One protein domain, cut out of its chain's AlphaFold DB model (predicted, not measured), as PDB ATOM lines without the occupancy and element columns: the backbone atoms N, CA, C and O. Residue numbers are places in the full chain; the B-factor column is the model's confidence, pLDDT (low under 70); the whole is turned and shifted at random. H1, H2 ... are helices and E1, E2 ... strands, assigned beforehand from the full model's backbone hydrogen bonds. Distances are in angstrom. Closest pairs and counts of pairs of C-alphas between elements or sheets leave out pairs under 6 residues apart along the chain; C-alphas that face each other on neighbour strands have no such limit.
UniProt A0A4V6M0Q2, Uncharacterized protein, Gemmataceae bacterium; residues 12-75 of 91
ATOM      1  N   VAL A  12      51.115 -63.661 425.606       92.44
ATOM      2  CA  VAL A  12      51.053 -64.931 424.882       92.44
ATOM      3  C   VAL A  12      49.847 -64.900 423.956       92.44
ATOM      4  O   VAL A  12      48.720 -64.670 424.402       92.44
ATOM      5  N   THR A  13      50.072 -65.136 422.671       94.94
ATOM      6  CA  THR A  13      49.001 -65.342 421.699       94.94
ATOM      7  C   THR A  13      48.556 -66.797 421.757       94.94
ATOM      8  O   THR A  13      49.374 -67.709 421.700       94.94
ATOM      9  N   VAL A  14      47.258 -67.035 421.876       93.12
ATOM     10  CA  VAL A  14      46.669 -68.373 421.836       93.12
ATOM     11  C   VAL A  14      45.819 -68.476 420.585       93.12
ATOM     12  O   VAL A  14      44.872 -67.711 420.434       93.12
ATOM     13  N   ILE A  15      46.150 -69.424 419.718       94.62
ATOM     14  CA  ILE A  15      45.356 -69.779 418.545       94.62
ATOM     15  C   ILE A  15      44.506 -70.984 418.926       94.62
ATOM     16  O   ILE A  15      45.032 -72.047 419.268       94.62
ATOM     17  N   ALA A  16      43.192 -70.805 418.924       91.25
ATOM     18  CA  ALA A  16      42.235 -71.874 419.148       91.25
ATOM     19  C   ALA A  16      42.107 -72.772 417.898       91.25
ATOM     20  O   ALA A  16      42.518 -72.385 416.803       91.25
ATOM     21  N   PRO A  17      41.536 -73.985 418.019       89.31
ATOM     22  CA  PRO A  17      41.459 -74.928 416.900       89.31
ATOM     23  C   PRO A  17      40.584 -74.470 415.725       89.31
ATOM     24  O   PRO A  17      40.638 -75.067 414.655       89.31
ATOM     25  N   ASP A  18      39.734 -73.467 415.936       90.25
ATOM     26  CA  ASP A  18      38.930 -72.791 414.912       90.25
ATOM     27  C   ASP A  18      39.703 -71.671 414.188       90.25
ATOM     28  O   ASP A  18      39.160 -71.032 413.291       90.25
ATOM     29  N   GLY A  19      40.966 -71.442 414.563       89.31
ATOM     30  CA  GLY A  19      41.807 -70.363 414.055       89.31
ATOM     31  C   GLY A  19      41.626 -69.037 414.791       89.31
ATOM     32  O   GLY A  19      42.301 -68.068 414.453       89.31
ATOM     33  N   THR A  20      40.754 -68.967 415.802       94.06
ATOM     34  CA  THR A  20      40.556 -67.744 416.579       94.06
ATOM     35  C   THR A  20      41.808 -67.427 417.388       94.06
ATOM     36  O   THR A  20      42.260 -68.232 418.203       94.06
ATOM     37  N   GLU A  21      42.347 -66.225 417.207       95.00
ATOM     38  CA  GLU A  21      43.496 -65.744 417.968       95.00
ATOM     39  C   GLU A  21      43.048 -64.924 419.180       95.00
ATOM     40  O   GLU A  21      42.168 -64.068 419.101       95.00
ATOM     41  N   THR A  22      43.660 -65.166 420.335       94.50
ATOM     42  CA  THR A  22      43.431 -64.387 421.553       94.50
ATOM     43  C   THR A  22      44.753 -64.066 422.223       94.50
ATOM     44  O   THR A  22      45.522 -64.963 422.559       94.50
ATOM     45  N   VAL A  23      44.999 -62.789 422.488       94.25
ATOM     46  CA  VAL A  23      46.177 -62.352 423.242       94.25
ATOM     47  C   VAL A  23      45.845 -62.350 424.727       94.25
ATOM     48  O   VAL A  23      44.896 -61.697 425.159       94.25
ATOM     49  N   LYS A  24      46.638 -63.068 425.520       90.69
ATOM     50  CA  LYS A  24      46.507 -63.123 426.978       90.69
ATOM     51  C   LYS A  24      47.764 -62.582 427.654       90.69
ATOM     52  O   LYS A  24      48.865 -62.766 427.131       90.69
ATOM     53  N   PRO A  25      47.629 -61.922 428.815       89.44
ATOM     54  CA  PRO A  25      48.788 -61.588 429.623       89.44
ATOM     55  C   PRO A  25      49.457 -62.880 430.093       89.44
ATOM     56  O   PRO A  25      48.785 -63.808 430.547       89.44
ATOM     57  N   ALA A  26      50.783 -62.926 429.988       86.50
ATOM     58  CA  ALA A  26      51.565 -64.078 430.411       86.50
ATOM     59  C   ALA A  26      51.350 -64.368 431.899       86.50
ATOM     60  O   ALA A  26      51.244 -65.523 432.278       86.50
ATOM     61  N   ASP A  27      51.172 -63.343 432.731       87.00
ATOM     62  CA  ASP A  27      50.961 -63.499 434.175       87.00
ATOM     63  C   ASP A  27      49.672 -64.253 434.531       87.00
ATOM     64  O   ASP A  27      49.608 -64.882 435.583       87.00
ATOM     65  N   ALA A  28      48.674 -64.261 433.639       86.75
ATOM     66  CA  ALA A  28      47.429 -65.010 433.822       86.75
ATOM     67  C   ALA A  28      47.530 -66.485 433.392       86.75
ATOM     68  O   ALA A  28      46.550 -67.225 433.487       86.75
ATOM     69  N   MET A  29      48.682 -66.916 432.877       83.62
ATOM     70  CA  MET A  29      48.930 -68.303 432.493       83.62
ATOM     71  C   MET A  29      49.643 -69.073 433.610       83.62
ATOM     72  O   MET A  29      50.211 -68.472 434.520       83.62
ATOM     73  N   PRO A  30      49.643 -70.411 433.576       84.12
ATOM     74  CA  PRO A  30      50.519 -71.198 434.433       84.12
ATOM     75  C   PRO A  30      51.949 -71.235 433.867       84.12
ATOM     76  O   PRO A  30      52.151 -71.176 432.656       84.12
ATOM     77  N   ASP A  31      52.958 -71.349 434.732       83.44
ATOM     78  CA  ASP A  31      54.369 -71.232 434.320       83.44
ATOM     79  C   ASP A  31      54.811 -72.312 433.326       83.44
ATOM     80  O   ASP A  31      55.588 -72.019 432.420       83.44
ATOM     81  N   TRP A  32      54.255 -73.526 433.425       81.06
ATOM     82  CA  TRP A  32      54.502 -74.613 432.465       81.06
ATOM     83  C   TRP A  32      54.033 -74.286 431.039       81.06
ATOM     84  O   TRP A  32      54.431 -74.958 430.093       81.06
ATOM     85  N   LEU A  33      53.187 -73.261 430.891       84.50
ATOM     86  CA  LEU A  33      52.676 -72.783 429.613       84.50
ATOM     87  C   LEU A  33      53.390 -71.505 429.139       84.50
ATOM     88  O   LEU A  33      53.485 -71.276 427.939       84.50
ATOM     89  N   LYS A  34      53.922 -70.697 430.067       86.56
ATOM     90  CA  LYS A  34      54.723 -69.491 429.779       86.56
ATOM     91  C   LYS A  34      56.152 -69.810 429.373       86.56
ATOM     92  O   LYS A  34      56.799 -69.009 428.710       86.56
ATOM     93  N   PHE A  35      56.684 -70.933 429.834       88.75
ATOM     94  CA  PHE A  35      58.083 -71.271 429.648       88.75
ATOM     95  C   PHE A  35      58.232 -72.706 429.179       88.75
ATOM     96  O   PHE A  35      57.589 -73.620 429.690       88.75
ATOM     97  N   ALA A  36      59.139 -72.896 428.231       89.44
ATOM     98  CA  ALA A  36      59.538 -74.200 427.742       89.44
ATOM     99  C   ALA A  36      61.040 -74.404 427.944       89.44
ATOM    100  O   ALA A  36      61.824 -73.455 428.036       89.44
ATOM    101  N   ARG A  37      61.449 -75.670 427.984       85.06
ATOM    102  CA  ARG A  37      62.859 -76.045 427.914       85.06
ATOM    103  C   ARG A  37      63.295 -75.942 426.452       85.06
ATOM    104  O   ARG A  37      62.824 -76.702 425.612       85.06
ATOM    105  N   GLY A  38      64.174 -74.997 426.147       79.62
ATOM    106  CA  GLY A  38      64.800 -74.886 424.835       79.62
ATOM    107  C   GLY A  38      65.738 -76.057 424.549       79.62
ATOM    108  O   GLY A  38      66.143 -76.793 425.454       79.62
ATOM    109  N   ARG A  39      66.133 -76.195 423.279       76.00
ATOM    110  CA  ARG A  39      67.041 -77.255 422.808       76.00
ATOM    111  C   ARG A  39      68.369 -77.289 423.567       76.00
ATOM    112  O   ARG A  39      68.883 -78.365 423.844       76.00
ATOM    113  N   ASP A  40      68.867 -76.122 423.958       81.12
ATOM    114  CA  ASP A  40      70.143 -75.969 424.666       81.12
ATOM    115  C   ASP A  40      69.997 -76.147 426.190       81.12
ATOM    116  O   ASP A  40      70.903 -75.842 426.961       81.12
ATOM    117  N   GLY A  41      68.828 -76.597 426.661       79.75
ATOM    118  CA  GLY A  41      68.518 -76.757 428.082       79.75
ATOM    119  C   GLY A  41      68.197 -75.450 428.816       79.75
ATOM    120  O   GLY A  41      67.846 -75.497 429.995       79.75
ATOM    121  N   GLY A  42      68.278 -74.304 428.136       83.81
ATOM    122  CA  GLY A  42      67.853 -73.004 428.655       83.81
ATOM    123  C   GLY A  42      66.331 -72.861 428.738       83.81
ATOM    124  O   GLY A  42      65.584 -73.570 428.066       83.81
ATOM    125  N   THR A  43      65.866 -71.925 429.561       86.69
ATOM    126  CA  THR A  43      64.446 -71.557 429.645       86.69
ATOM    127  C   THR A  43      64.101 -70.602 428.506       86.69
ATOM    128  O   THR A  43      64.750 -69.568 428.356       86.69
ATOM    129  N   VAL A  44      63.083 -70.932 427.711       89.56
ATOM    130  CA  VAL A  44      62.614 -70.111 426.587       89.56
ATOM    131  C   VAL A  44      61.189 -69.635 426.872       89.56
ATOM    132  O   VAL A  44      60.340 -70.470 427.194       89.56
ATOM    133  N   PRO A  45      60.899 -68.324 426.776       91.50
ATOM    134  CA  PRO A  45      59.537 -67.827 426.920       91.50
ATOM    135  C   PRO A  45      58.672 -68.288 425.744       91.50
ATOM    136  O   PRO A  45      59.112 -68.285 424.597       91.50
ATOM    137  N   VAL A  46      57.434 -68.666 426.029       92.25
ATOM    138  CA  VAL A  46      56.444 -69.099 425.044       92.25
ATOM    139  C   VAL A  46      55.574 -67.903 424.692       92.25
ATOM    140  O   VAL A  46      54.801 -67.432 425.511       92.25
ATOM    141  N   VAL A  47      55.665 -67.412 423.462       94.31
ATOM    142  CA  VAL A  47      54.900 -66.225 423.035       94.31
ATOM    143  C   VAL A  47      53.660 -66.577 422.225       94.31
ATOM    144  O   VAL A  47      52.779 -65.737 422.056       94.31
ATOM    145  N   LEU A  48      53.584 -67.810 421.728       94.31
ATOM    146  CA  LEU A  48      52.487 -68.293 420.904       94.31
ATOM    147  C   LEU A  48      52.167 -69.744 421.258       94.31
ATOM    148  O   LEU A  48      53.066 -70.570 421.400       94.31
ATOM    149  N   ILE A  49      50.879 -70.051 421.365       94.12
ATOM    150  CA  ILE A  49      50.364 -71.391 421.633       94.12
ATOM    151  C   ILE A  49      49.286 -71.698 420.607       94.12
ATOM    152  O   ILE A  49      48.232 -71.068 420.619       94.12
ATOM    153  N   ALA A  50      49.517 -72.692 419.757       93.88
ATOM    154  CA  ALA A  50      48.501 -73.192 418.843       93.88
ATOM    155  C   ALA A  50      47.854 -74.460 419.406       93.88
ATOM    156  O   ALA A  50      48.527 -75.463 419.660       93.88
ATOM    157  N   GLN A  51      46.540 -74.413 419.601       91.94
ATOM    158  CA  GLN A  51      45.738 -75.561 419.997       91.94
ATOM    159  C   GLN A  51      45.320 -76.338 418.759       91.94
ATOM    160  O   GLN A  51      44.614 -75.831 417.891       91.94
ATOM    161  N   VAL A  52      45.718 -77.601 418.699       89.75
ATOM    162  CA  VAL A  52      45.394 -78.496 417.591       89.75
ATOM    163  C   VAL A  52      44.490 -79.597 418.117       89.75
ATOM    164  O   VAL A  52      44.831 -80.260 419.094       89.75
ATOM    165  N   ARG A  53      43.326 -79.807 417.491       86.31
ATOM    166  CA  ARG A  53      42.479 -80.961 417.827       86.31
ATOM    167  C   ARG A  53      43.229 -82.250 417.520       86.31
ATOM    168  O   ARG A  53      43.729 -82.430 416.416       86.31
ATOM    169  N   SER A  54      43.246 -83.158 418.484       81.38
ATOM    170  CA  SER A  54      43.855 -84.475 418.344       81.38
ATOM    171  C   SER A  54      42.890 -85.517 418.880       81.38
ATOM    172  O   SER A  54      42.772 -85.653 420.091       81.38
ATOM    173  N   GLY A  55      42.173 -86.217 417.992       77.06
ATOM    174  CA  GLY A  55      41.250 -87.316 418.316       77.06
ATOM    175  C   GLY A  55      40.312 -87.049 419.503       77.06
ATOM    176  O   GLY A  55      39.206 -86.549 419.327       77.06
ATOM    177  N   VAL A  56      40.772 -87.401 420.707       76.19
ATOM    178  CA  VAL A  56      40.069 -87.309 421.998       76.19
ATOM    179  C   VAL A  56      40.459 -86.086 422.859       76.19
ATOM    180  O   VAL A  56      40.105 -86.015 424.031       76.19
ATOM    181  N   GLY A  57      41.220 -85.123 422.336       84.81
ATOM    182  CA  GLY A  57      41.712 -83.972 423.098       84.81
ATOM    183  C   GLY A  57      42.363 -82.879 422.248       84.81
ATOM    184  O   GLY A  57      42.035 -82.693 421.073       84.81
ATOM    185  N   PHE A  58      43.299 -82.153 422.860       85.75
ATOM    186  CA  PHE A  58      44.044 -81.062 422.237       85.75
ATOM    187  C   PHE A  58      45.545 -81.245 422.407       85.75
ATOM    188  O   PHE A  58      46.026 -81.672 423.452       85.75
ATOM    189  N   THR A  59      46.296 -80.858 421.389       89.69
ATOM    190  CA  THR A  59      47.745 -80.726 421.450       89.69
ATOM    191  C   THR A  59      48.095 -79.248 421.412       89.69
ATOM    192  O   THR A  59      47.721 -78.541 420.476       89.69
ATOM    193  N   PHE A  60      48.826 -78.782 422.416       89.62
ATOM    194  CA  PHE A  60      49.376 -77.437 422.470       89.62
ATOM    195  C   PHE A  60      50.747 -77.427 421.803       89.62
ATOM    196  O   PHE A  60      51.657 -78.127 422.247       89.62
ATOM    197  N   HIS A  61      50.885 -76.632 420.750       92.50
ATOM    198  CA  HIS A  61      52.164 -76.319 420.127       92.50
ATOM    199  C   HIS A  61      52.627 -74.969 420.653       92.50
ATOM    200  O   HIS A  61      52.013 -73.947 420.355       92.50
ATOM    201  N   SER A  62      53.687 -74.976 421.450       92.81
ATOM    202  CA  SER A  62      54.245 -73.781 422.075       92.81
ATOM    203  C   SER A  62      55.435 -73.286 421.273       92.81
ATOM    204  O   SER A  62      56.364 -74.054 421.004       92.81
ATOM    205  N   TYR A  63      55.436 -72.003 420.929       93.31
ATOM    206  CA  TYR A  63      56.469 -71.370 420.120       93.31
ATOM    207  C   TYR A  63      57.196 -70.276 420.900       93.31
ATOM    208  O   TYR A  63      56.587 -69.498 421.641       93.31
ATOM    209  N   GLY A  64      58.513 -70.230 420.710       92.25
ATOM    210  CA  GLY A  64      59.381 -69.196 421.249       92.25
ATOM    211  C   GLY A  64      59.267 -67.865 420.492       92.25
ATOM    212  O   GLY A  64      58.620 -67.792 419.444       92.25
ATOM    213  N   PRO A  65      59.914 -66.798 420.992       89.69
ATOM    214  CA  PRO A  65      59.926 -65.475 420.359       89.69
ATOM    215  C   PRO A  65      60.596 -65.454 418.979       89.69
ATOM    216  O   PRO A  65      60.355 -64.541 418.197       89.69
ATOM    217  N   ASP A  66      61.414 -66.457 418.666       89.31
ATOM    218  CA  ASP A  66      62.020 -66.678 417.352       89.31
ATOM    219  C   ASP A  66      61.085 -67.412 416.368       89.31
ATOM    220  O   ASP A  66      61.487 -67.727 415.248       89.31
ATOM    221  N   GLY A  67      59.848 -67.709 416.781       88.50
ATOM    222  CA  GLY A  67      58.859 -68.438 415.989       88.50
ATOM    223  C   GLY A  67      59.114 -69.944 415.902       88.50
ATOM    224  O   GLY A  67      58.413 -70.639 415.167       88.50
ATOM    225  N   ARG A  68      60.100 -70.484 416.631       91.50
ATOM    226  CA  ARG A  68      60.382 -71.924 416.628       91.50
ATOM    227  C   ARG A  68      59.517 -72.665 417.631       91.50
ATOM    228  O   ARG A  68      59.247 -72.172 418.722       91.50
ATOM    229  N   LEU A  69      59.125 -73.885 417.274       91.81
ATOM    230  CA  LEU A  69      58.442 -74.801 418.182       91.81
ATOM    231  C   LEU A  69      59.404 -75.219 419.302       91.81
ATOM    232  O   LEU A  69      60.472 -75.768 419.031       91.81
ATOM    233  N   VAL A  70      59.015 -74.964 420.549       91.12
ATOM    234  CA  VAL A  70      59.825 -75.248 421.745       91.12
ATOM    235  C   VAL A  70      59.230 -76.347 422.617       91.12
ATOM    236  O   VAL A  70      59.972 -77.027 423.318       91.12
ATOM    237  N   ALA A  71      57.913 -76.559 422.567       89.19
ATOM    238  CA  ALA A  71      57.264 -77.654 423.277       89.19
ATOM    239  C   ALA A  71      55.987 -78.111 422.567       89.19
ATOM    240  O   ALA A  71      55.295 -77.320 421.924       89.19
ATOM    241  N   VAL A  72      55.677 -79.397 422.725       89.56
ATOM    242  CA  VAL A  72      54.408 -80.003 422.322       89.56
ATOM    243  C   VAL A  72      53.831 -80.710 423.537       89.56
ATOM    244  O   VAL A  72      54.470 -81.599 424.097       89.56
ATOM    245  N   THR A  73      52.634 -80.315 423.960       85.88
ATOM    246  CA  THR A  73      51.974 -80.899 425.134       85.88
ATOM    247  C   THR A  73      50.596 -81.402 424.748       85.88
ATOM    248  O   THR A  73      49.749 -80.631 424.306       85.88
ATOM    249  N   ALA A  74      50.362 -82.702 424.913       82.56
ATOM    250  CA  ALA A  74      49.044 -83.286 424.726       82.56
ATOM    251  C   ALA A  74      48.207 -83.112 426.000       82.56
ATOM    252  O   ALA A  74      48.666 -83.388 427.106       82.56
ATOM    253  N   SER A  75      46.964 -82.685 425.831       73.56
ATOM    254  CA  SER A  75      45.936 -82.676 426.858       73.56
ATOM    255  C   SER A  75      44.776 -83.526 426.367       73.56
ATOM    256  O   SER A  75      44.118 -83.217 425.372       73.56
TER     257      SER A  75
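What this domain is: This is residues 12 to 75 of the 91 residues of an uncharacterized protein of Gemmataceae bacterium (UniProt A0A4V6M0Q2). A strongly twisted sheet of five strands, E2 E1 E5 E6 E7, makes the body, and a small separate hairpin, E3 and E4, sits at one end of it. The one short helix, H1, leads straight into that hairpin and only grazes the large sheet. The printed part has 64 residues, running E1 E2 H1 E3 E4 E5 E6 E7; the large sheet is mixed, the small one antiparallel, and the class is mostly strand. The whole is compact, with a radius of gyration of the C-alphas of 11.4 A and spans of 31 by 24 by 20 A.

Where its parts are: E1, residues 12 to 15, begins at C-alpha 12 (51.053, -64.931, 424.882), and E2 is residues 21 to 25. H1 is residues 31 to 34, E3 residues 35 to 37 and E4 residues 43 to 45. E5, residues 48 to 54, is 18.5 A long; E6, residues 57 to 63, 19.6 A; E7, residues 69 to 75, 17.1 A, ending at C-alpha 75 (45.936, -82.676, 426.858).

How they stand to each other: E1 and E2 form a hairpin, with N 14 and O 22 2.8 A apart. E1 and E5 are parallel, with N 49 and O 13 at 2.8 A. E5, E6 and E7 form a meander, each strand the antiparallel neighbour of the one before; N 50 and O 61 are 2.9 A apart, N 60 and O 73 2.8 A. In the hairpin E3 and E4, N 36 and O 44 are 2.9 A apart. The closest C-alphas of E3 and E7, Ala 36 and Ala 71, are 6.1 A apart. E4 runs on into E5 at 90 degrees. H1 is too short for an O i to N i+4 pair; its one O i to N i+3 pair is within range.

The domain as a whole: The C-alphas farthest apart, Asp 18 and Asp 40, are 32.9 A apart. The printed part has no cut, its links are tight, and no printed residue is under 70 in pLDDT.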